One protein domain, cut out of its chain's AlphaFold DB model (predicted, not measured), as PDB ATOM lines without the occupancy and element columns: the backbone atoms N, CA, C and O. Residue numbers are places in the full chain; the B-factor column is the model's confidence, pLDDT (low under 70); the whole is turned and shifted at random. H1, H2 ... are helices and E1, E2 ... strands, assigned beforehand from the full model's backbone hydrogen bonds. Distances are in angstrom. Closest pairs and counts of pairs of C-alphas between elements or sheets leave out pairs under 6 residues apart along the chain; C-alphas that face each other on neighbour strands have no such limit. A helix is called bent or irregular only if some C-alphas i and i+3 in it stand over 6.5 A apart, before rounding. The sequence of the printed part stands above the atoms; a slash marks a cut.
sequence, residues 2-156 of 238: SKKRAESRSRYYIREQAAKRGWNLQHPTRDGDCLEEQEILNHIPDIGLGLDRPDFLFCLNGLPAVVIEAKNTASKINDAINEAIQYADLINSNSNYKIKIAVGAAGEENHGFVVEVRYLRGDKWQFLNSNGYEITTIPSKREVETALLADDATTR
ATOM      1  N   SER A   2      30.688   8.000   1.613       52.69
ATOM      2  CA  SER A   2      31.820   8.599   2.359       52.69
ATOM      3  C   SER A   2      32.901   9.248   1.476       52.69
ATOM      4  O   SER A   2      33.371  10.321   1.829       52.69
ATOM      5  N   LYS A   3      33.229   8.675   0.302       46.78
ATOM      6  CA  LYS A   3      34.214   9.246  -0.649       46.78
ATOM      7  C   LYS A   3      33.862  10.673  -1.097       46.78
ATOM      8  O   LYS A   3      34.633  11.583  -0.831       46.78
ATOM      9  N   LYS A   4      32.649  10.878  -1.639       53.50
ATOM     10  CA  LYS A   4      32.153  12.211  -2.046       53.50
ATOM     11  C   LYS A   4      32.171  13.237  -0.905       53.50
ATOM     12  O   LYS A   4      32.438  14.407  -1.142       53.50
ATOM     13  N   ARG A   5      31.890  12.816   0.338       58.81
ATOM     14  CA  ARG A   5      31.927  13.710   1.510       58.81
ATOM     15  C   ARG A   5      33.350  14.122   1.888       58.81
ATOM     16  O   ARG A   5      33.537  15.261   2.287       58.81
ATOM     17  N   ALA A   6      34.323  13.221   1.784       57.00
ATOM     18  CA  ALA A   6      35.716  13.523   2.107       57.00
ATOM     19  C   ALA A   6      36.365  14.422   1.037       57.00
ATOM     20  O   ALA A   6      37.027  15.392   1.371       57.00
ATOM     21  N   GLU A   7      36.071  14.178  -0.238       59.81
ATOM     22  CA  GLU A   7      36.457  15.050  -1.358       59.81
ATOM     23  C   GLU A   7      35.849  16.460  -1.228       59.81
ATOM     24  O   GLU A   7      36.534  17.467  -1.392       59.81
ATOM     25  N   SER A   8      34.596  16.548  -0.760       74.50
ATOM     26  CA  SER A   8      33.965  17.834  -0.422       74.50
ATOM     27  C   SER A   8      34.712  18.607   0.679       74.50
ATOM     28  O   SER A   8      34.667  19.836   0.686       74.50
ATOM     29  N   ARG A   9      35.403  17.925   1.609       77.44
ATOM     30  CA  ARG A   9      36.178  18.580   2.681       77.44
ATOM     31  C   ARG A   9      37.473  19.186   2.156       77.44
ATOM     32  O   ARG A   9      37.776  20.320   2.511       77.44
ATOM     33  N   SER A  10      38.195  18.483   1.286       81.88
ATOM     34  CA  SER A  10      39.408  19.023   0.656       81.88
ATOM     35  C   SER A  10      39.101  20.257  -0.184       81.88
ATOM     36  O   SER A  10      39.803  21.260  -0.095       81.88
ATOM     37  N   ARG A  11      37.980  20.242  -0.910       89.06
ATOM     38  CA  ARG A  11      37.503  21.414  -1.655       89.06
ATOM     39  C   ARG A  11      37.110  22.579  -0.751       89.06
ATOM     40  O   ARG A  11      37.378  23.728  -1.088       89.06
ATOM     41  N   TYR A  12      36.487  22.311   0.398       89.56
ATOM     42  CA  TYR A  12      36.200  23.354   1.387       89.56
ATOM     43  C   TYR A  12      37.489  23.985   1.928       89.56
ATOM     44  O   TYR A  12      37.591  25.209   1.962       89.56
ATOM     45  N   TYR A  13      38.485  23.162   2.265       89.12
ATOM     46  CA  TYR A  13      39.802  23.638   2.687       89.12
ATOM     47  C   TYR A  13      40.455  24.528   1.623       89.12
ATOM     48  O   TYR A  13      40.877  25.635   1.948       89.12
ATOM     49  N   ILE A  14      40.479  24.103   0.353       92.56
ATOM     50  CA  ILE A  14      41.036  24.911  -0.746       92.56
ATOM     51  C   ILE A  14      40.353  26.275  -0.815       92.56
ATOM     52  O   ILE A  14      41.047  27.285  -0.859       92.56
ATOM     53  N   ARG A  15      39.014  26.323  -0.770       93.50
ATOM     54  CA  ARG A  15      38.270  27.590  -0.773       93.50
ATOM     55  C   ARG A  15      38.660  28.467   0.415       93.50
ATOM     56  O   ARG A  15      39.022  29.623   0.228       93.50
ATOM     57  N   GLU A  16      38.625  27.924   1.627       91.81
ATOM     58  CA  GLU A  16      38.960  28.685   2.832       91.81
ATOM     59  C   GLU A  16      40.380  29.265   2.764       91.81
ATOM     60  O   GLU A  16      40.577  30.450   3.037       91.81
ATOM     61  N   GLN A  17      41.361  28.454   2.361       90.94
ATOM     62  CA  GLN A  17      42.743  28.904   2.233       90.94
ATOM     63  C   GLN A  17      42.902  29.910   1.094       90.94
ATOM     64  O   GLN A  17      43.485  30.965   1.302       90.94
ATOM     65  N   ALA A  18      42.342  29.651  -0.085       93.56
ATOM     66  CA  ALA A  18      42.425  30.571  -1.213       93.56
ATOM     67  C   ALA A  18      41.816  31.947  -0.879       93.56
ATOM     68  O   ALA A  18      42.444  32.970  -1.151       93.56
ATOM     69  N   ALA A  19      40.660  31.992  -0.206       93.31
ATOM     70  CA  ALA A  19      40.047  33.247   0.231       93.31
ATOM     71  C   ALA A  19      40.945  34.029   1.206       93.31
ATOM     72  O   ALA A  19      41.147  35.229   1.026       93.31
ATOM     73  N   LYS A  20      41.538  33.352   2.202       88.44
ATOM     74  CA  LYS A  20      42.521  33.970   3.118       88.44
ATOM     75  C   LYS A  20      43.742  34.504   2.369       88.44
ATOM     76  O   LYS A  20      44.314  35.510   2.759       88.44
ATOM     77  N   ARG A  21      44.106  33.856   1.263       89.19
ATOM     78  CA  ARG A  21      45.248  34.196   0.403       89.19
ATOM     79  C   ARG A  21      44.882  35.181  -0.717       89.19
ATOM     80  O   ARG A  21      45.626  35.318  -1.687       89.19
ATOM     81  N   GLY A  22      43.752  35.878  -0.582       89.88
ATOM     82  CA  GLY A  22      43.376  37.010  -1.429       89.88
ATOM     83  C   GLY A  22      42.697  36.649  -2.751       89.88
ATOM     84  O   GLY A  22      42.537  37.527  -3.596       89.88
ATOM     85  N   TRP A  23      42.289  35.394  -2.948       95.62
ATOM     86  CA  TRP A  23      41.500  34.999  -4.116       95.62
ATOM     87  C   TRP A  23      40.026  35.374  -3.946       95.62
ATOM     88  O   TRP A  23      39.411  35.049  -2.925       95.62
ATOM     89  N   ASN A  24      39.421  35.987  -4.968       96.19
ATOM     90  CA  ASN A  24      37.970  36.144  -5.020       96.19
ATOM     91  C   ASN A  24      37.335  34.849  -5.545       96.19
ATOM     92  O   ASN A  24      37.351  34.578  -6.739       96.19
ATOM     93  N   LEU A  25      36.736  34.048  -4.665       95.69
ATOM     94  CA  LEU A  25      36.152  32.749  -5.032       95.69
ATOM     95  C   LEU A  25      34.867  32.829  -5.870       95.69
ATOM     96  O   LEU A  25      34.237  31.806  -6.134       95.69
ATOM     97  N   GLN A  26      34.417  34.026  -6.236       96.25
ATOM     98  CA  GLN A  26      33.296  34.175  -7.151       96.25
ATOM     99  C   GLN A  26      33.695  33.777  -8.580       96.25
ATOM    100  O   GLN A  26      34.869  33.716  -8.943       96.25
ATOM    101  N   HIS A  27      32.680  33.538  -9.403       96.50
ATOM    102  CA  HIS A  27      32.853  33.286 -10.826       96.50
ATOM    103  C   HIS A  27      33.421  34.534 -11.542       96.50
ATOM    104  O   HIS A  27      33.005  35.646 -11.198       96.50
ATOM    105  N   PRO A  28      34.274  34.408 -12.581       94.69
ATOM    106  CA  PRO A  28      34.836  35.552 -13.312       94.69
ATOM    107  C   PRO A  28      33.815  36.521 -13.922       94.69
ATOM    108  O   PRO A  28      34.083  37.705 -14.072       94.69
ATOM    109  N   THR A  29      32.595  36.060 -14.207       93.06
ATOM    110  CA  THR A  29      31.483  36.935 -14.649       93.06
ATOM    111  C   THR A  29      30.944  37.865 -13.558       93.06
ATOM    112  O   THR A  29      30.103  38.715 -13.842       93.06
ATOM    113  N   ARG A  30      31.381  37.684 -12.309       93.94
ATOM    114  CA  ARG A  30      31.067  38.523 -11.145       93.94
ATOM    115  C   ARG A  30      32.341  39.144 -10.563       93.94
ATOM    116  O   ARG A  30      32.444  39.281  -9.350       93.94
ATOM    117  N   ASP A  31      33.319  39.437 -11.419       91.38
ATOM    118  CA  ASP A  31      34.637  39.970 -11.036       91.38
ATOM    119  C   ASP A  31      35.407  39.065 -10.056       91.38
ATOM    120  O   ASP A  31      36.216  39.521  -9.241       91.38
ATOM    121  N   GLY A  32      35.119  37.763 -10.109       96.06
ATOM    122  CA  GLY A  32      35.819  36.745  -9.348       96.06
ATOM    123  C   GLY A  32      36.979  36.100 -10.097       96.06
ATOM    124  O   GLY A  32      37.278  36.425 -11.243       96.06
ATOM    125  N   ASP A  33      37.632  35.162  -9.427       97.12
ATOM    126  CA  ASP A  33      38.869  34.528  -9.871       97.12
ATOM    127  C   ASP A  33      38.742  32.998  -9.958       97.12
ATOM    128  O   ASP A  33      39.739  32.328 -10.195       97.12
ATOM    129  N   CYS A  34      37.564  32.411  -9.729       97.06
ATOM    130  CA  CYS A  34      37.433  30.968  -9.520       97.06
ATOM    131  C   CYS A  34      36.375  30.338 -10.431       97.06
ATOM    132  O   CYS A  34      35.233  30.792 -10.478       97.06
ATOM    133  N   LEU A  35      36.749  29.254 -11.112       96.69
ATOM    134  CA  LEU A  35      35.847  28.369 -11.848       96.69
ATOM    135  C   LEU A  35      35.931  26.962 -11.266       96.69
ATOM    136  O   LEU A  35      37.033  26.444 -11.071       96.69
ATOM    137  N   GLU A  36      34.787  26.324 -11.044       94.81
ATOM    138  CA  GLU A  36      34.727  24.963 -10.508       94.81
ATOM    139  C   GLU A  36      34.159  23.961 -11.508       94.81
ATOM    140  O   GLU A  36      33.106  24.209 -12.092       94.81
ATOM    141  N   GLU A  37      34.799  22.795 -11.647       91.56
ATOM    142  CA  GLU A  37      34.329  21.650 -12.443       91.56
ATOM    143  C   GLU A  37      33.580  22.040 -13.743       91.56
ATOM    144  O   GLU A  37      34.174  22.384 -14.765       91.56
ATOM    145  N   GLN A  38      32.241  21.986 -13.717       86.25
ATOM    146  CA  GLN A  38      31.361  22.221 -14.855       86.25
ATOM    147  C   GLN A  38      31.335  23.690 -15.306       86.25
ATOM    148  O   GLN A  38      31.075  23.964 -16.478       86.25
ATOM    149  N   GLU A  39      31.611  24.635 -14.408       93.75
ATOM    150  CA  GLU A  39      31.716  26.059 -14.730       93.75
ATOM    151  C   GLU A  39      32.880  26.330 -15.683       93.75
ATOM    152  O   GLU A  39      32.764  27.207 -16.537       93.75
ATOM    153  N   ILE A  40      33.955  25.536 -15.606       94.94
ATOM    154  CA  ILE A  40      35.162  25.715 -16.423       94.94
ATOM    155  C   ILE A  40      34.818  25.666 -17.910       94.94
ATOM    156  O   ILE A  40      35.118  26.607 -18.635       94.94
ATOM    157  N   LEU A  41      34.141  24.609 -18.367       92.62
ATOM    158  CA  LEU A  41      33.748  24.509 -19.775       92.62
ATOM    159  C   LEU A  41      32.631  25.464 -20.167       92.62
ATOM    160  O   LEU A  41      32.569  25.887 -21.317       92.62
ATOM    161  N   ASN A  42      31.722  25.767 -19.244       92.69
ATOM    162  CA  ASN A  42      30.638  26.694 -19.538       92.69
ATOM    163  C   ASN A  42      31.178  28.116 -19.752       92.69
ATOM    164  O   ASN A  42      30.628  28.862 -20.560       92.69
ATOM    165  N   HIS A  43      32.235  28.488 -19.028       94.75
ATOM    166  CA  HIS A  43      32.866  29.798 -19.123       94.75
ATOM    167  C   HIS A  43      33.946  29.861 -20.206       94.75
ATOM    168  O   HIS A  43      34.007  30.841 -20.945       94.75
ATOM    169  N   ILE A  44      34.766  28.813 -20.322       94.38
ATOM    170  CA  ILE A  44      35.895  28.716 -21.251       94.38
ATOM    171  C   ILE A  44      35.726  27.449 -22.109       94.38
ATOM    172  O   ILE A  44      36.393  26.435 -21.887       94.38
ATOM    173  N   PRO A  45      34.809  27.459 -23.093       92.81
ATOM    174  CA  PRO A  45      34.506  26.271 -23.893       92.81
ATOM    175  C   PRO A  45      35.687  25.801 -24.753       92.81
ATOM    176  O   PRO A  45      35.739  24.634 -25.138       92.81
ATOM    177  N   ASP A  46      36.648  26.683 -25.041       94.88
ATOM    178  CA  ASP A  46      37.845  26.422 -25.841       94.88
ATOM    179  C   ASP A  46      39.094  26.073 -25.005       94.88
ATOM    180  O   ASP A  46      40.198  26.015 -25.539       94.88
ATOM    181  N   ILE A  47      38.938  25.782 -23.705       95.56
ATOM    182  CA  ILE A  47      40.043  25.458 -22.777       95.56
ATOM    183  C   ILE A  47      40.809  24.169 -23.143       95.56
ATOM    184  O   ILE A  47      41.887  23.914 -22.617       95.56
ATOM    185  N   GLY A  48      40.273  23.336 -24.042       94.25
ATOM    186  CA  GLY A  48      40.972  22.153 -24.566       94.25
ATOM    187  C   GLY A  48      40.923  20.901 -23.678       94.25
ATOM    188  O   GLY A  48      41.619  19.930 -23.966       94.25
ATOM    189  N   LEU A  49      40.081  20.897 -22.636       93.31
ATOM    190  CA  LEU A  49      39.952  19.794 -21.669       93.31
ATOM    191  C   LEU A  49      38.989  18.661 -22.094       93.31
ATOM    192  O   LEU A  49      38.911  17.631 -21.437       93.31
ATOM    193  N   GLY A  50      38.202  18.816 -23.164       89.44
ATOM    194  CA  GLY A  50      37.288  17.755 -23.621       89.44
ATOM    195  C   GLY A  50      36.226  17.378 -22.577       89.44
ATOM    196  O   GLY A  50      35.348  18.184 -22.273       89.44
ATOM    197  N   LEU A  51      36.268  16.162 -22.019       87.25
ATOM    198  CA  LEU A  51      35.371  15.723 -20.932       87.25
ATOM    199  C   LEU A  51      35.988  15.844 -19.533       87.25
ATOM    200  O   LEU A  51      35.265  15.738 -18.544       87.25
ATOM    201  N   ASP A  52      37.283  16.126 -19.462       91.88
ATOM    202  CA  ASP A  52      38.045  16.168 -18.226       91.88
ATOM    203  C   ASP A  52      37.862  17.487 -17.477       91.88
ATOM    204  O   ASP A  52      37.755  18.553 -18.086       91.88
ATOM    205  N   ARG A  53      37.806  17.444 -16.147       89.88
ATOM    206  CA  ARG A  53      37.563  18.630 -15.322       89.88
ATOM    207  C   ARG A  53      38.460  18.575 -14.089       89.88
ATOM    208  O   ARG A  53      38.270  17.648 -13.307       89.88
ATOM    209  N   PRO A  54      39.375  19.537 -13.894       96.00
ATOM    210  CA  PRO A  54      39.965  19.728 -12.579       96.00
ATOM    211  C   PRO A  54      38.901  20.220 -11.594       96.00
ATOM    212  O   PRO A  54      37.888  20.807 -11.999       96.00
ATOM    213  N   ASP A  55      39.167  20.046 -10.302       96.38
ATOM    214  CA  ASP A  55      38.312  20.594  -9.246       96.38
ATOM    215  C   ASP A  55      38.161  22.120  -9.354       96.38
ATOM    216  O   ASP A  55      37.044  22.643  -9.270       96.38
ATOM    217  N   PHE A  56      39.276  22.832  -9.558       97.75
ATOM    218  CA  PHE A  56      39.278  24.284  -9.723       97.75
ATOM    219  C   PHE A  56      40.224  24.753 -10.827       97.75
ATOM    220  O   PHE A  56      41.311  24.210 -11.042       97.75
ATOM    221  N   LEU A  57      39.830  25.857 -11.454       97.69
ATOM    222  CA  LEU A  57      40.678  26.675 -12.304       97.69
ATOM    223  C   LEU A  57      40.642  28.104 -11.764       97.69
ATOM    224  O   LEU A  57      39.587  28.742 -11.758       97.69
ATOM    225  N   PHE A  58      41.782  28.597 -11.281       98.06
ATOM    226  CA  PHE A  58      41.890  29.991 -10.861       98.06
ATOM    227  C   PHE A  58      42.346  30.868 -12.019       98.06
ATOM    228  O   PHE A  58      43.243  30.512 -12.795       98.06
ATOM    229  N   CYS A  59      41.719  32.034 -12.110       97.31
ATOM    230  CA  CYS A  59      41.885  32.989 -13.182       97.31
ATOM    231  C   CYS A  59      42.617  34.241 -12.702       97.31
ATOM    232  O   CYS A  59      42.318  34.799 -11.650       97.31
ATOM    233  N   LEU A  60      43.534  34.731 -13.529       95.69
ATOM    234  CA  LEU A  60      44.095  36.068 -13.416       95.69
ATOM    235  C   LEU A  60      43.518  36.925 -14.537       95.69
ATOM    236  O   LEU A  60      43.666  36.598 -15.713       95.69
ATOM    237  N   ASN A  61      42.853  38.024 -14.175       91.56
ATOM    238  CA  ASN A  61      42.213  38.939 -15.128       91.56
ATOM    239  C   ASN A  61      41.253  38.218 -16.098       91.56
ATOM    240  O   ASN A  61      41.240  38.496 -17.295       91.56
ATOM    241  N   GLY A  62      40.488  37.247 -15.585       91.81
ATOM    242  CA  GLY A  62      39.552  36.435 -16.371       91.81
ATOM    243  C   GLY A  62      40.195  35.348 -17.240       91.81
ATOM    244  O   GLY A  62      39.474  34.592 -17.883       91.81
ATOM    245  N   LEU A  63      41.526  35.230 -17.250       94.94
ATOM    246  CA  LEU A  63      42.244  34.193 -17.987       94.94
ATOM    247  C   LEU A  63      42.703  33.079 -17.046       94.94
ATOM    248  O   LEU A  63      43.174  33.370 -15.949       94.94
ATOM    249  N   PRO A  64      42.608  31.807 -17.453       96.62
ATOM    250  CA  PRO A  64      43.006  30.686 -16.617       96.62
ATOM    251  C   PRO A  64      44.523  30.706 -16.382       96.62
ATOM    252  O   PRO A  64      45.299  30.895 -17.319       96.62
ATOM    253  N   ALA A  65      44.939  30.526 -15.129       97.50
ATOM    254  CA  ALA A  65      46.337  30.667 -14.715       97.50
ATOM    255  C   ALA A  65      46.835  29.515 -13.831       97.50
ATOM    256  O   ALA A  65      48.007  29.143 -13.923       97.50
ATOM    257  N   VAL A  66      45.962  28.950 -12.992       98.38
ATOM    258  CA  VAL A  66      46.318  27.890 -12.038       98.38
ATOM    259  C   VAL A  66      45.291  26.774 -12.093       98.38
ATOM    260  O   VAL A  66      44.095  27.029 -11.959       98.38
ATOM    261  N   VAL A  67      45.762  25.539 -12.236       98.44
ATOM    262  CA  VAL A  67      44.934  24.336 -12.087       98.44
ATOM    263  C   VAL A  67      45.100  23.787 -10.675       98.44
ATOM    264  O   VAL A  67      46.229  23.675 -10.192       98.44
ATOM    265  N   ILE A  68      43.992  23.428 -10.023       98.06
ATOM    266  CA  ILE A  68      44.005  22.833  -8.684       98.06
ATOM    267  C   ILE A  68      43.189  21.546  -8.675       98.06
ATOM    268  O   ILE A  68      42.049  21.532  -9.137       98.06
ATOM    269  N   GLU A  69      43.762  20.503  -8.083       97.44
ATOM    270  CA  GLU A  69      43.119  19.206  -7.887       97.44
ATOM    271  C   GLU A  69      43.169  18.795  -6.410       97.44
ATOM    272  O   GLU A  69      44.197  18.954  -5.735       97.44
ATOM    273  N   ALA A  70      42.062  18.257  -5.894       94.75
ATOM    274  CA  ALA A  70      41.926  17.867  -4.502       94.75
ATOM    275  C   ALA A  70      41.811  16.347  -4.332       94.75
ATOM    276  O   ALA A  70      41.060  15.658  -5.016       94.75
ATOM    277  N   LYS A  71      42.484  15.796  -3.319       93.69
ATOM    278  CA  LYS A  71      42.301  14.402  -2.889       93.69
ATOM    279  C   LYS A  71      41.946  14.326  -1.408       93.69
ATOM    280  O   LYS A  71      42.245  15.191  -0.588       93.69
ATOM    281  N   ASN A  72      41.277  13.242  -1.047       88.75
ATOM    282  CA  ASN A  72      40.639  13.080   0.258       88.75
ATOM    283  C   ASN A  72      41.570  12.567   1.377       88.75
ATOM    284  O   ASN A  72      41.105  12.264   2.472       88.75
ATOM    285  N   THR A  73      42.847  12.318   1.087       88.12
ATOM    286  CA  THR A  73      43.791  11.698   2.030       88.12
ATOM    287  C   THR A  73      45.190  12.213   1.740       88.12
ATOM    288  O   THR A  73      45.598  12.171   0.585       88.12
ATOM    289  N   ALA A  74      45.925  12.644   2.768       87.88
ATOM    290  CA  ALA A  74      47.246  13.267   2.631       87.88
ATOM    291  C   ALA A  74      48.244  12.411   1.831       87.88
ATOM    292  O   ALA A  74      49.007  12.931   1.024       87.88
ATOM    293  N   SER A  75      48.170  11.081   1.959       89.69
ATOM    294  CA  SER A  75      49.021  10.143   1.213       89.69
ATOM    295  C   SER A  75      48.820  10.166  -0.310       89.69
ATOM    296  O   SER A  75      49.598   9.550  -1.028       89.69
ATOM    297  N   LYS A  76      47.771  10.831  -0.810       93.44
ATOM    298  CA  LYS A  76      47.457  10.973  -2.239       93.44
ATOM    299  C   LYS A  76      47.924  12.303  -2.826       93.44
ATOM    300  O   LYS A  76      47.439  12.700  -3.881       93.44
ATOM    301  N   ILE A  77      48.825  13.012  -2.149       94.94
ATOM    302  CA  ILE A  77      49.354  14.281  -2.658       94.94
ATOM    303  C   ILE A  77      49.978  14.127  -4.051       94.94
ATOM    304  O   ILE A  77      49.681  14.921  -4.936       94.94
ATOM    305  N   ASN A  78      50.715  13.035  -4.279       96.81
ATOM    306  CA  ASN A  78      51.300  12.720  -5.582       96.81
ATOM    307  C   ASN A  78      50.233  12.504  -6.664       96.81
ATOM    308  O   ASN A  78      50.407  12.948  -7.793       96.81
ATOM    309  N   ASP A  79      49.117  11.849  -6.331       97.56
ATOM    310  CA  ASP A  79      48.008  11.679  -7.275       97.56
ATOM    311  C   ASP A  79      47.396  13.046  -7.618       97.56
ATOM    312  O   ASP A  79      47.210  13.361  -8.790       97.56
ATOM    313  N   ALA A  80      47.148  13.881  -6.599       96.94
ATOM    314  CA  ALA A  80      46.575  15.216  -6.765       96.94
ATOM    315  C   ALA A  80      47.428  16.096  -7.692       96.94
ATOM    316  O   ALA A  80      46.919  16.658  -8.659       96.94
ATOM    317  N   ILE A  81      48.734  16.201  -7.424       98.25
ATOM    318  CA  ILE A  81      49.615  17.064  -8.217       98.25
ATOM    319  C   ILE A  81      49.821  16.532  -9.641       98.25
ATOM    320  O   ILE A  81      49.861  17.323 -10.581       98.25
ATOM    321  N   ASN A  82      49.898  15.210  -9.828       98.50
ATOM    322  CA  ASN A  82      50.045  14.616 -11.157       98.50
ATOM    323  C   ASN A  82      48.801  14.845 -12.021       98.50
ATOM    324  O   ASN A  82      48.939  15.165 -13.199       98.50
ATOM    325  N   GLU A  83      47.600  14.721 -11.456       98.38
ATOM    326  CA  GLU A  83      46.359  15.034 -12.171       98.38
ATOM    327  C   GLU A  83      46.275  16.532 -12.518       98.38
ATOM    328  O   GLU A  83      45.996  16.882 -13.666       98.38
ATOM    329  N   ALA A  84      46.630  17.429 -11.588       98.44
ATOM    330  CA  ALA A  84      46.689  18.867 -11.864       98.44
ATOM    331  C   ALA A  84      47.675  19.214 -13.001       98.44
ATOM    332  O   ALA A  84      47.358  20.033 -13.868       98.44
ATOM    333  N   ILE A  85      48.848  18.569 -13.032       98.62
ATOM    334  CA  ILE A  85      49.827  18.692 -14.123       98.62
ATOM    335  C   ILE A  85      49.240  18.194 -15.445       98.62
ATOM    336  O   ILE A  85      49.337  18.893 -16.449       98.62
ATOM    337  N   GLN A  86      48.599  17.021 -15.457       98.38
ATOM    338  CA  GLN A  86      48.003  16.458 -16.672       98.38
ATOM    339  C   GLN A  86      46.960  17.397 -17.277       98.38
ATOM    340  O   GLN A  86      46.953  17.613 -18.488       98.38
ATOM    341  N   TYR A  87      46.111  18.003 -16.446       98.31
ATOM    342  CA  TYR A  87      45.158  19.008 -16.903       98.31
ATOM    343  C   TYR A  87      45.853  20.262 -17.438       98.31
ATOM    344  O   TYR A  87      45.489  20.737 -18.513       98.31
ATOM    345  N   ALA A  88      46.872  20.780 -16.747       98.25
ATOM    346  CA  ALA A  88      47.642  21.925 -17.232       98.25
ATOM    347  C   ALA A  88      48.311  21.638 -18.590       98.25
ATOM    348  O   ALA A  88      48.205  22.450 -19.510       98.25
ATOM    349  N   ASP A  89      48.928  20.468 -18.753       98.06
ATOM    350  CA  ASP A  89      49.566  20.039 -20.000       98.06
ATOM    351  C   ASP A  89      48.547  19.858 -21.137       98.06
ATOM    352  O   ASP A  89      48.809  20.255 -22.279       98.06
ATOM    353  N   LEU A  90      47.357  19.325 -20.834       97.56
ATOM    354  CA  LEU A  90      46.265  19.181 -21.797       97.56
ATOM    355  C   LEU A  90      45.780  20.550 -22.293       97.56
ATOM    356  O   LEU A  90      45.674  20.761 -23.503       97.56
ATOM    357  N   ILE A  91      45.566  21.503 -21.379       97.69
ATOM    358  CA  ILE A  91      45.208  22.890 -21.716       97.69
ATOM    359  C   ILE A  91      46.300  23.517 -22.586       97.69
ATOM    360  O   ILE A  91      46.008  24.068 -23.648       97.69
ATOM    361  N   ASN A  92      47.564  23.386 -22.177       97.38
ATOM    362  CA  ASN A  92      48.714  23.962 -22.873       97.38
ATOM    363  C   ASN A  92      48.893  23.441 -24.303       97.38
ATOM    364  O   ASN A  92      49.432  24.173 -25.144       97.38
ATOM    365  N   SER A  93      48.483  22.194 -24.551       96.56
ATOM    366  CA  SER A  93      48.617  21.504 -25.838       96.56
ATOM    367  C   SER A  93      47.422  21.732 -26.764       96.56
ATOM    368  O   SER A  93      47.596  21.809 -27.979       96.56
ATOM    369  N   ASN A  94      46.217  21.855 -26.200       97.06
ATOM    370  CA  ASN A  94      44.964  21.859 -26.962       97.06
ATOM    371  C   ASN A  94      44.297  23.236 -27.070       97.06
ATOM    372  O   ASN A  94      43.241  23.348 -27.693       97.06
ATOM    373  N   SER A  95      44.866  24.274 -26.456       95.44
ATOM    374  CA  SER A  95      44.290  25.619 -26.436       95.44
ATOM    375  C   SER A  95      45.353  26.711 -26.588       95.44
ATOM    376  O   SER A  95      46.557  26.450 -26.602       95.44
ATOM    377  N   ASN A  96      44.900  27.962 -26.681       94.50
ATOM    378  CA  ASN A  96      45.780  29.134 -26.691       94.50
ATOM    379  C   ASN A  96      46.216  29.573 -25.283       94.50
ATOM    380  O   ASN A  96      47.031  30.488 -25.154       94.50
ATOM    381  N   TYR A  97      45.681  28.950 -24.231       96.56
ATOM    382  CA  TYR A  97      46.020  29.279 -22.853       96.56
ATOM    383  C   TYR A  97      47.358  28.651 -22.451       96.56
ATOM    384  O   TYR A  97      47.798  27.645 -23.015       96.56
ATOM    385  N   LYS A  98      48.022  29.271 -21.471       95.38
ATOM    386  CA  LYS A  98      49.295  28.798 -20.921       95.38
ATOM    387  C   LYS A  98      49.229  28.746 -19.403       95.38
ATOM    388  O   LYS A  98      49.393  29.756 -18.726       95.38
ATOM    389  N   ILE A  99      49.006  27.546 -18.890       97.75
ATOM    390  CA  ILE A  99      49.013  27.223 -17.471       97.75
ATOM    391  C   ILE A  99      50.418  26.790 -17.093       97.75
ATOM    392  O   ILE A  99      50.910  25.758 -17.549       97.75
ATOM    393  N   LYS A 100      51.064  27.585 -16.244       97.88
ATOM    394  CA  LYS A 100      52.388  27.258 -15.714       97.88
ATOM    395  C   LYS A 100      52.361  26.816 -14.263       97.88
ATOM    396  O   LYS A 100      53.414  26.478 -13.749       97.88
ATOM    397  N   ILE A 101      51.212  26.834 -13.591       98.50
ATOM    398  CA  ILE A 101      51.124  26.506 -12.166       98.50
ATOM    399  C   ILE A 101      50.062  25.430 -11.959       98.50
ATOM    400  O   ILE A 101      48.907  25.594 -12.360       98.50
ATOM    401  N   ALA A 102      50.471  24.344 -11.313       98.62
ATOM    402  CA  ALA A 102      49.621  23.235 -10.910       98.62
ATOM    403  C   ALA A 102      49.701  23.075  -9.389       98.62
ATOM    404  O   ALA A 102      50.785  23.158  -8.806       98.62
ATOM    405  N   VAL A 103      48.556  22.859  -8.747       98.44
ATOM    406  CA  VAL A 103      48.450  22.705  -7.294       98.44
ATOM    407  C   VAL A 103      47.725  21.403  -6.979       98.44
ATOM    408  O   VAL A 103      46.590  21.192  -7.395       98.44
ATOM    409  N   GLY A 104      48.373  20.544  -6.200       97.44
ATOM    410  CA  GLY A 104      47.745  19.380  -5.589       97.44
ATOM    411  C   GLY A 104      47.458  19.673  -4.123       97.44
ATOM    412  O   GLY A 104      48.342  20.137  -3.408       97.44
ATOM    413  N   ALA A 105      46.246  19.391  -3.653       95.50
ATOM    414  CA  ALA A 105      45.907  19.484  -2.235       95.50
ATOM    415  C   ALA A 105      45.272  18.180  -1.753       95.50
ATOM    416  O   ALA A 105      44.282  17.708  -2.306       95.50
ATOM    417  N   ALA A 106      45.816  17.579  -0.700       93.12
ATOM    418  CA  ALA A 106      45.385  16.268  -0.241       93.12
ATOM    419  C   ALA A 106      45.273  16.212   1.281       93.12
ATOM    420  O   ALA A 106      46.197  16.596   1.990       93.12
ATOM    421  N   GLY A 107      44.158  15.699   1.802       88.81
ATOM    422  CA  GLY A 107      43.989  15.550   3.248       88.81
ATOM    423  C   GLY A 107      42.568  15.723   3.745       88.81
ATOM    424  O   GLY A 107      41.621  15.792   2.966       88.81
ATOM    425  N   GLU A 108      42.439  15.769   5.064       83.25
ATOM    426  CA  GLU A 108      41.209  16.138   5.753       83.25
ATOM    427  C   GLU A 108      41.528  16.707   7.140       83.25
ATOM    428  O   GLU A 108      42.587  16.444   7.704       83.25
ATOM    429  N   GLU A 109      40.582  17.438   7.725       72.12
ATOM    430  CA  GLU A 109      40.750  18.192   8.977       72.12
ATOM    431  C   GLU A 109      41.343  17.373  10.140       72.12
ATOM    432  O   GLU A 109      42.181  17.874  10.883       72.12
ATOM    433  N   ASN A 110      40.975  16.092  10.260       69.06
ATOM    434  CA  ASN A 110      41.437  15.224  11.350       69.06
ATOM    435  C   ASN A 110      42.856  14.666  11.156       69.06
ATOM    436  O   ASN A 110      43.481  14.263  12.132       69.06
ATOM    437  N   HIS A 111      43.334  14.580   9.913       69.06
ATOM    438  CA  HIS A 111      44.600  13.924   9.563       69.06
ATOM    439  C   HIS A 111      45.620  14.893   8.948       69.06
ATOM    440  O   HIS A 111      46.713  14.480   8.566       69.06
ATOM    441  N   GLY A 112      45.267  16.176   8.866       77.62
ATOM    442  CA  GLY A 112      46.070  17.207   8.232       77.62
ATOM    443  C   GLY A 112      45.838  17.308   6.726       77.62
ATOM    444  O   GLY A 112      45.284  16.413   6.076       77.62
ATOM    445  N   PHE A 113      46.277  18.440   6.184       86.50
ATOM    446  CA  PHE A 113      46.304  18.735   4.759       86.50
ATOM    447  C   PHE A 113      47.749  18.912   4.310       86.50
ATOM    448  O   PHE A 113      48.546  19.542   5.001       86.50
ATOM    449  N   VAL A 114      48.060  18.376   3.137       91.50
ATOM    450  CA  VAL A 114      49.326  18.565   2.432       91.50
ATOM    451  C   VAL A 114      49.010  19.270   1.123       91.50
ATOM    452  O   VAL A 114      48.029  18.931   0.456       91.50
ATOM    453  N   VAL A 115      49.816  20.265   0.770       95.12
ATOM    454  CA  VAL A 115      49.716  20.978  -0.502       95.12
ATOM    455  C   VAL A 115      51.073  20.929  -1.181       95.12
ATOM    456  O   VAL A 115      52.096  21.126  -0.533       95.12
ATOM    457  N   GLU A 116      51.056  20.689  -2.483       97.56
ATOM    458  CA  GLU A 116      52.226  20.716  -3.346       97.56
ATOM    459  C   GLU A 116      51.940  21.654  -4.513       97.56
ATOM    460  O   GLU A 116      50.859  21.610  -5.109       97.56
ATOM    461  N   VAL A 117      52.907  22.510  -4.836       98.12
ATOM    462  CA  VAL A 117      52.792  23.474  -5.928       98.12
ATOM    463  C   VAL A 117      53.933  23.264  -6.910       98.12
ATOM    464  O   VAL A 117      55.111  23.277  -6.540       98.12
ATOM    465  N   ARG A 118      53.584  23.098  -8.184       98.31
ATOM    466  CA  ARG A 118      54.536  22.919  -9.277       98.31
ATOM    467  C   ARG A 118      54.441  24.069 -10.262       98.31
ATOM    468  O   ARG A 118      53.353  24.563 -10.550       98.31
ATOM    469  N   TYR A 119      55.593  24.457 -10.794       98.31
ATOM    470  CA  TYR A 119      55.747  25.465 -11.829       98.31
ATOM    471  C   TYR A 119      56.370  24.853 -13.089       98.31
ATOM    472  O   TYR A 119      57.389  24.160 -13.006       98.31
ATOM    473  N   LEU A 120      55.787  25.119 -14.255       98.12
ATOM    474  CA  LEU A 120      56.300  24.701 -15.556       98.12
ATOM    475  C   LEU A 120      57.334  25.709 -16.058       98.12
ATOM    476  O   LEU A 120      56.995  26.826 -16.453       98.12
ATOM    477  N   ARG A 121      58.600  25.290 -16.091       93.88
ATOM    478  CA  ARG A 121      59.708  26.075 -16.640       93.88
ATOM    479  C   ARG A 121      60.314  25.358 -17.840       93.88
ATOM    480  O   ARG A 121      60.899  24.281 -17.699       93.88
ATOM    481  N   GLY A 122      60.202  25.975 -19.015       91.06
ATOM    482  CA  GLY A 122      60.466  25.280 -20.276       91.06
ATOM    483  C   GLY A 122      59.519  24.088 -20.395       91.06
ATOM    484  O   GLY A 122      58.312  24.266 -20.283       91.06
ATOM    485  N   ASP A 123      60.076  22.883 -20.506       91.38
ATOM    486  CA  ASP A 123      59.310  21.637 -20.645       91.38
ATOM    487  C   ASP A 123      59.322  20.777 -19.367       91.38
ATOM    488  O   ASP A 123      59.130  19.562 -19.419       91.38
ATOM    489  N   LYS A 124      59.647  21.371 -18.209       96.50
ATOM    490  CA  LYS A 124      59.769  20.637 -16.941       96.50
ATOM    491  C   LYS A 124      58.995  21.298 -15.814       96.50
ATOM    492  O   LYS A 124      59.208  22.470 -15.504       96.50
ATOM    493  N   TRP A 125      58.183  20.491 -15.143       98.06
ATOM    494  CA  TRP A 125      57.544  20.835 -13.881       98.06
ATOM    495  C   TRP A 125      58.547  20.723 -12.727       98.06
ATOM    496  O   TRP A 125      59.208  19.701 -12.551       98.06
ATOM    497  N   GLN A 126      58.681  21.794 -11.953       97.38
ATOM    498  CA  GLN A 126      59.572  21.901 -10.792       97.38
ATOM    499  C   GLN A 126      58.774  22.400  -9.592       97.38
ATOM    500  O   GLN A 126      57.692  22.948  -9.774       97.38
ATOM    501  N   PHE A 127      59.265  22.208  -8.368       97.19
ATOM    502  CA  PHE A 127      58.617  22.808  -7.200       97.19
ATOM    503  C   PHE A 127      58.628  24.331  -7.307       97.19
ATOM    504  O   PHE A 127      59.640  24.918  -7.699       97.19
ATOM    505  N   LEU A 128      57.501  24.962  -6.972       96.06
ATOM    506  CA  LEU A 128      57.462  26.407  -6.811       96.06
ATOM    507  C   LEU A 128      58.084  26.758  -5.459       96.06
ATOM    508  O   LEU A 128      57.573  26.357  -4.412       96.06
ATOM    509  N   ASN A 129      59.172  27.521  -5.495       93.50
ATOM    510  CA  ASN A 129      59.958  27.831  -4.309       93.50
ATOM    511  C   ASN A 129      59.796  29.285  -3.864       93.50
ATOM    512  O   ASN A 129      59.644  30.195  -4.673       93.50
ATOM    513  N   SER A 130      59.937  29.524  -2.567       89.81
ATOM    514  CA  SER A 130      60.111  30.849  -1.985       89.81
ATOM    515  C   SER A 130      61.284  30.823  -1.020       89.81
ATOM    516  O   SER A 130      61.330  30.007  -0.104       89.81
ATOM    517  N   ASN A 131      62.257  31.714  -1.230       85.25
ATOM    518  CA  ASN A 131      63.496  31.780  -0.442       85.25
ATOM    519  C   ASN A 131      64.234  30.427  -0.322       85.25
ATOM    520  O   ASN A 131      64.838  30.143   0.706       85.25
ATOM    521  N   GLY A 132      64.185  29.599  -1.371       83.31
ATOM    522  CA  GLY A 132      64.843  28.287  -1.407       83.31
ATOM    523  C   GLY A 132      64.044  27.132  -0.797       83.31
ATOM    524  O   GLY A 132      64.538  26.011  -0.812       83.31
ATOM    525  N   TYR A 133      62.826  27.384  -0.312       86.12
ATOM    526  CA  TYR A 133      61.938  26.366   0.252       86.12
ATOM    527  C   TYR A 133      60.707  26.160  -0.623       86.12
ATOM    528  O   TYR A 133      60.172  27.120  -1.180       86.12
ATOM    529  N   GLU A 134      60.247  24.917  -0.713       92.19
ATOM    530  CA  GLU A 134      59.034  24.552  -1.439       92.19
ATOM    531  C   GLU A 134      57.810  25.197  -0.786       92.19
ATOM    532  O   GLU A 134      57.684  25.250   0.440       92.19
ATOM    533  N   ILE A 135      56.887  25.696  -1.604       91.81
ATOM    534  CA  ILE A 135      55.623  26.215  -1.090       91.81
ATOM    535  C   ILE A 135      54.685  25.052  -0.801       91.81
ATOM    536  O   ILE A 135      54.282  24.316  -1.700       91.81
ATOM    537  N   THR A 136      54.269  24.958   0.458       91.38
ATOM    538  CA  THR A 136      53.376  23.913   0.975       91.38
ATOM    539  C   THR A 136      51.977  24.446   1.301       91.38
ATOM    540  O   THR A 136      51.261  23.907   2.147       91.38
ATOM    541  N   THR A 137      51.575  25.540   0.652       91.25
ATOM    542  CA  THR A 137      50.282  26.214   0.844       91.25
ATOM    543  C   THR A 137      49.668  26.595  -0.495       91.25
ATOM    544  O   THR A 137      50.386  26.738  -1.480       91.25
ATOM    545  N   ILE A 138      48.354  26.844  -0.530       93.69
ATOM    546  CA  ILE A 138      47.725  27.444  -1.713       93.69
ATOM    547  C   ILE A 138      48.376  28.823  -1.956       93.69
ATOM    548  O   ILE A 138      48.345  29.668  -1.049       93.69
ATOM    549  N   PRO A 139      49.003  29.055  -3.127       94.06
ATOM    550  CA  PRO A 139      49.702  30.306  -3.389       94.06
ATOM    551  C   PRO A 139      48.700  31.460  -3.463       94.06
ATOM    552  O   PRO A 139      47.576  31.288  -3.943       94.06
ATOM    553  N   SER A 140      49.085  32.637  -2.978       93.69
ATOM    554  CA  SER A 140      48.262  33.842  -3.099       93.69
ATOM    555  C   SER A 140      48.188  34.320  -4.547       93.69
ATOM    556  O   SER A 140      49.044  33.994  -5.373       93.69
ATOM    557  N   LYS A 141      47.190  35.152  -4.855       92.38
ATOM    558  CA  LYS A 141      47.069  35.773  -6.183       92.38
ATOM    559  C   LYS A 141      48.355  36.514  -6.585       92.38
ATOM    560  O   LYS A 141      48.863  36.317  -7.686       92.38
ATOM    561  N   ARG A 142      48.947  37.272  -5.653       91.25
ATOM    562  CA  ARG A 142      50.199  38.014  -5.881       91.25
ATOM    563  C   ARG A 142      51.414  37.100  -6.040       91.25
ATOM    564  O   ARG A 142      52.320  37.408  -6.812       91.25
ATOM    565  N   GLU A 143      51.464  35.982  -5.319       94.62
ATOM    566  CA  GLU A 143      52.539  34.991  -5.455       94.62
ATOM    567  C   GLU A 143      52.505  34.310  -6.822       94.62
ATOM    568  O   GLU A 143      53.560  34.107  -7.424       94.62
ATOM    569  N   VAL A 144      51.309  34.013  -7.333       95.50
ATOM    570  CA  VAL A 144      51.105  33.502  -8.693       95.50
ATOM    571  C   VAL A 144      51.556  34.534  -9.724       95.50
ATOM    572  O   VAL A 144      52.354  34.205 -10.597       95.50
ATOM    573  N   GLU A 145      51.126  35.793  -9.600       94.19
ATOM    574  CA  GLU A 145      51.572  36.879 -10.486       94.19
ATOM    575  C   GLU A 145      53.097  37.041 -10.465       94.19
ATOM    576  O   GLU A 145      53.732  37.121 -11.515       94.19
ATOM    577  N   THR A 146      53.707  37.020  -9.278       93.00
ATOM    578  CA  THR A 146      55.164  37.126  -9.112       93.00
ATOM    579  C   THR A 146      55.890  35.955  -9.772       93.00
ATOM    580  O   THR A 146      56.884  36.175 -10.460       93.00
ATOM    581  N   ALA A 147      55.388  34.727  -9.603       94.19
ATOM    582  CA  ALA A 147      55.982  33.536 -10.209       94.19
ATOM    583  C   ALA A 147      55.932  33.586 -11.738       94.19
ATOM    584  O   ALA A 147      56.926  33.300 -12.404       94.19
ATOM    585  N   LEU A 148      54.789  33.998 -12.294       94.81
ATOM    586  CA  LEU A 148      54.609  34.140 -13.738       94.81
ATOM    587  C   LEU A 148      55.488  35.250 -14.329       94.81
ATOM    588  O   LEU A 148      55.969  35.107 -15.450       94.81
ATOM    589  N   LEU A 149      55.709  36.340 -13.584       92.94
ATOM    590  CA  LEU A 149      56.602  37.431 -13.987       92.94
ATOM    591  C   LEU A 149      58.084  37.031 -13.938       92.94
ATOM    592  O   LEU A 149      58.850  37.460 -14.799       92.94
ATOM    593  N   ALA A 150      58.496  36.247 -12.936       91.50
ATOM    594  CA  ALA A 150      59.882  35.800 -12.776       91.50
ATOM    595  C   ALA A 150      60.260  34.669 -13.749       91.50
ATOM    596  O   ALA A 150      61.381  34.633 -14.254       91.50
ATOM    597  N   ASP A 151      59.320  33.761 -14.021       92.12
ATOM    598  CA  ASP A 151      59.464  32.604 -14.913       92.12
ATOM    599  C   ASP A 151      60.647  31.666 -14.602       92.12
ATOM    600  O   ASP A 151      61.255  31.047 -15.482       92.12
ATOM    601  N   ASP A 152      60.981  31.533 -13.320       89.44
ATOM    602  CA  ASP A 152      62.119  30.746 -12.844       89.44
ATOM    603  C   ASP A 152      61.758  29.712 -11.766       89.44
ATOM    604  O   ASP A 152      62.655  29.142 -11.144       89.44
ATOM    605  N   ALA A 153      60.462  29.417 -11.606       88.94
ATOM    606  CA  ALA A 153      59.910  28.575 -10.540       88.94
ATOM    607  C   ALA A 153      60.167  29.120  -9.123       88.94
ATOM    608  O   ALA A 153      60.190  28.361  -8.150       88.94
ATOM    609  N   THR A 154      60.319  30.438  -8.989       88.56
ATOM    610  CA  THR A 154      60.369  31.108  -7.691       88.56
ATOM    611  C   THR A 154      59.241  32.114  -7.522       88.56
ATOM    612  O   THR A 154      58.691  32.652  -8.477       88.56
ATOM    613  N   THR A 155      58.883  32.376  -6.273       89.19
ATOM    614  CA  THR A 155      58.024  33.488  -5.881       89.19
ATOM    615  C   THR A 155      58.492  34.046  -4.541       89.19
ATOM    616  O   THR A 155      59.489  33.600  -3.967       89.19
ATOM    617  N   ARG A 156      57.786  35.053  -4.036       83.06
ATOM    618  CA  ARG A 156      58.026  35.622  -2.713       83.06
ATOM    619  C   ARG A 156      56.776  35.455  -1.880       83.06
ATOM    620  O   ARG A 156      55.818  36.202  -2.072       83.06
TER     621      ARG A 156
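What this domain is: This is residues 2 to 156 of the 238 residues of the protein "Type I site-specific deoxyribonuclease" of Nitrosomonas aestuarii (UniProt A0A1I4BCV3). A strongly twisted sheet of six strands makes the middle layer of a body with helices on both of its faces. The long helix H3 packs on one face, along E3, E4 and E5, with the short H2 on that face by E1 and E2; H1 and H4 are on the opposite face, and the sheet curls round H1. The printed part has 155 residues, with four named helices and six named strands in the order H1 E1 H2 E2 E3 H3 E4 E5 E6 H4. The sheet runs E1 E2 E3 E4 E5 E6 and is mixed, and the class is mixed, helices and strands. The whole is compact and rounded, with a radius of gyration of the C-alphas of 14.3 A and spans of 40 by 38 by 27 A.

How they stand to each other: Begin with H1, residues 2 to 20, which is on the six-stranded sheet. Next along the printed part come edge strand E1, residues 34 to 36, and H2, residues 38 to 43. Its height over the sheet is 9.2 A, and it runs along the strands, at 14 degrees to E1 on the local plane. E2, residues 56 to 60, is the antiparallel neighbour of E1; look for N 57 and O 35, 2.9 A apart, within hydrogen-bond range. The closest C-alphas of H2 and E2 are those of Ile 40 and Leu 57, 7.0 A apart. E3, residues 63 to 71, forms a hairpin with E2, where N 58 and O 66 are within hydrogen-bond range at 2.9 A. Ser 10 of H1 and Ala 70 of E3 have those elements' closest C-alphas, 5.9 A apart. H3, residues 74 to 94, then leads to E4, residues 101 to 108, the parallel neighbour of E3, with N 103 and O 67 within hydrogen-bond range at 2.9 A. E3, H3 and E4 are a strand-helix-strand unit, two parallel neighbour strands with a helix between, and its crossover is right-handed. The closest C-alphas of H3 and E4 are those of Ile 81 and Gly 104, 4.0 A apart. E5, residues 112 to 121, and edge strand E6, residues 124 to 127, complete a meander with E4, each strand the antiparallel neighbour of the one before. Within hydrogen-bond range are N 106 and O 114 of the hairpin E4 and E5, at 2.8 A, and N 119 and O 126 of the hairpin E5 and E6, at 2.8 A. H4, residues 141 to 150, has a height of 7.7 A over the sheet and runs across the strands, at 66 degrees to E3 on the local plane. H1, H2 and H4 have every O i to N i+4 pair within hydrogen-bond range; H3 has 15 of 17. H1 and H3 are apart, and so are H3 and H4.

Where its parts are: Find C-alpha 2 at (31.820, 8.599, 2.359); from there H1 covers 27.5 A to C-alpha 20. E3 measures 24.9 A. H3 is irregular, with C-alphas 75 and 78 7.6 A apart; it begins at C-alpha 74, (47.246, 13.267, 2.631), and measures 30.9 A. E4 measures 23.0 A and E5 29.7 A. H4 ends at C-alpha 150, (59.882, 35.800, -12.776).

The domain as a whole: The C-alphas of Ser 2 and Ala 150 are the two farthest apart, at 41.9 A. The printed part has no cut. The links H1 to E1, H2 to E2 and E6 to H4 are long. The mean pLDDT of the printed part is 91.6; look for values under 70 at residues 2 to 7 and 110 to 111.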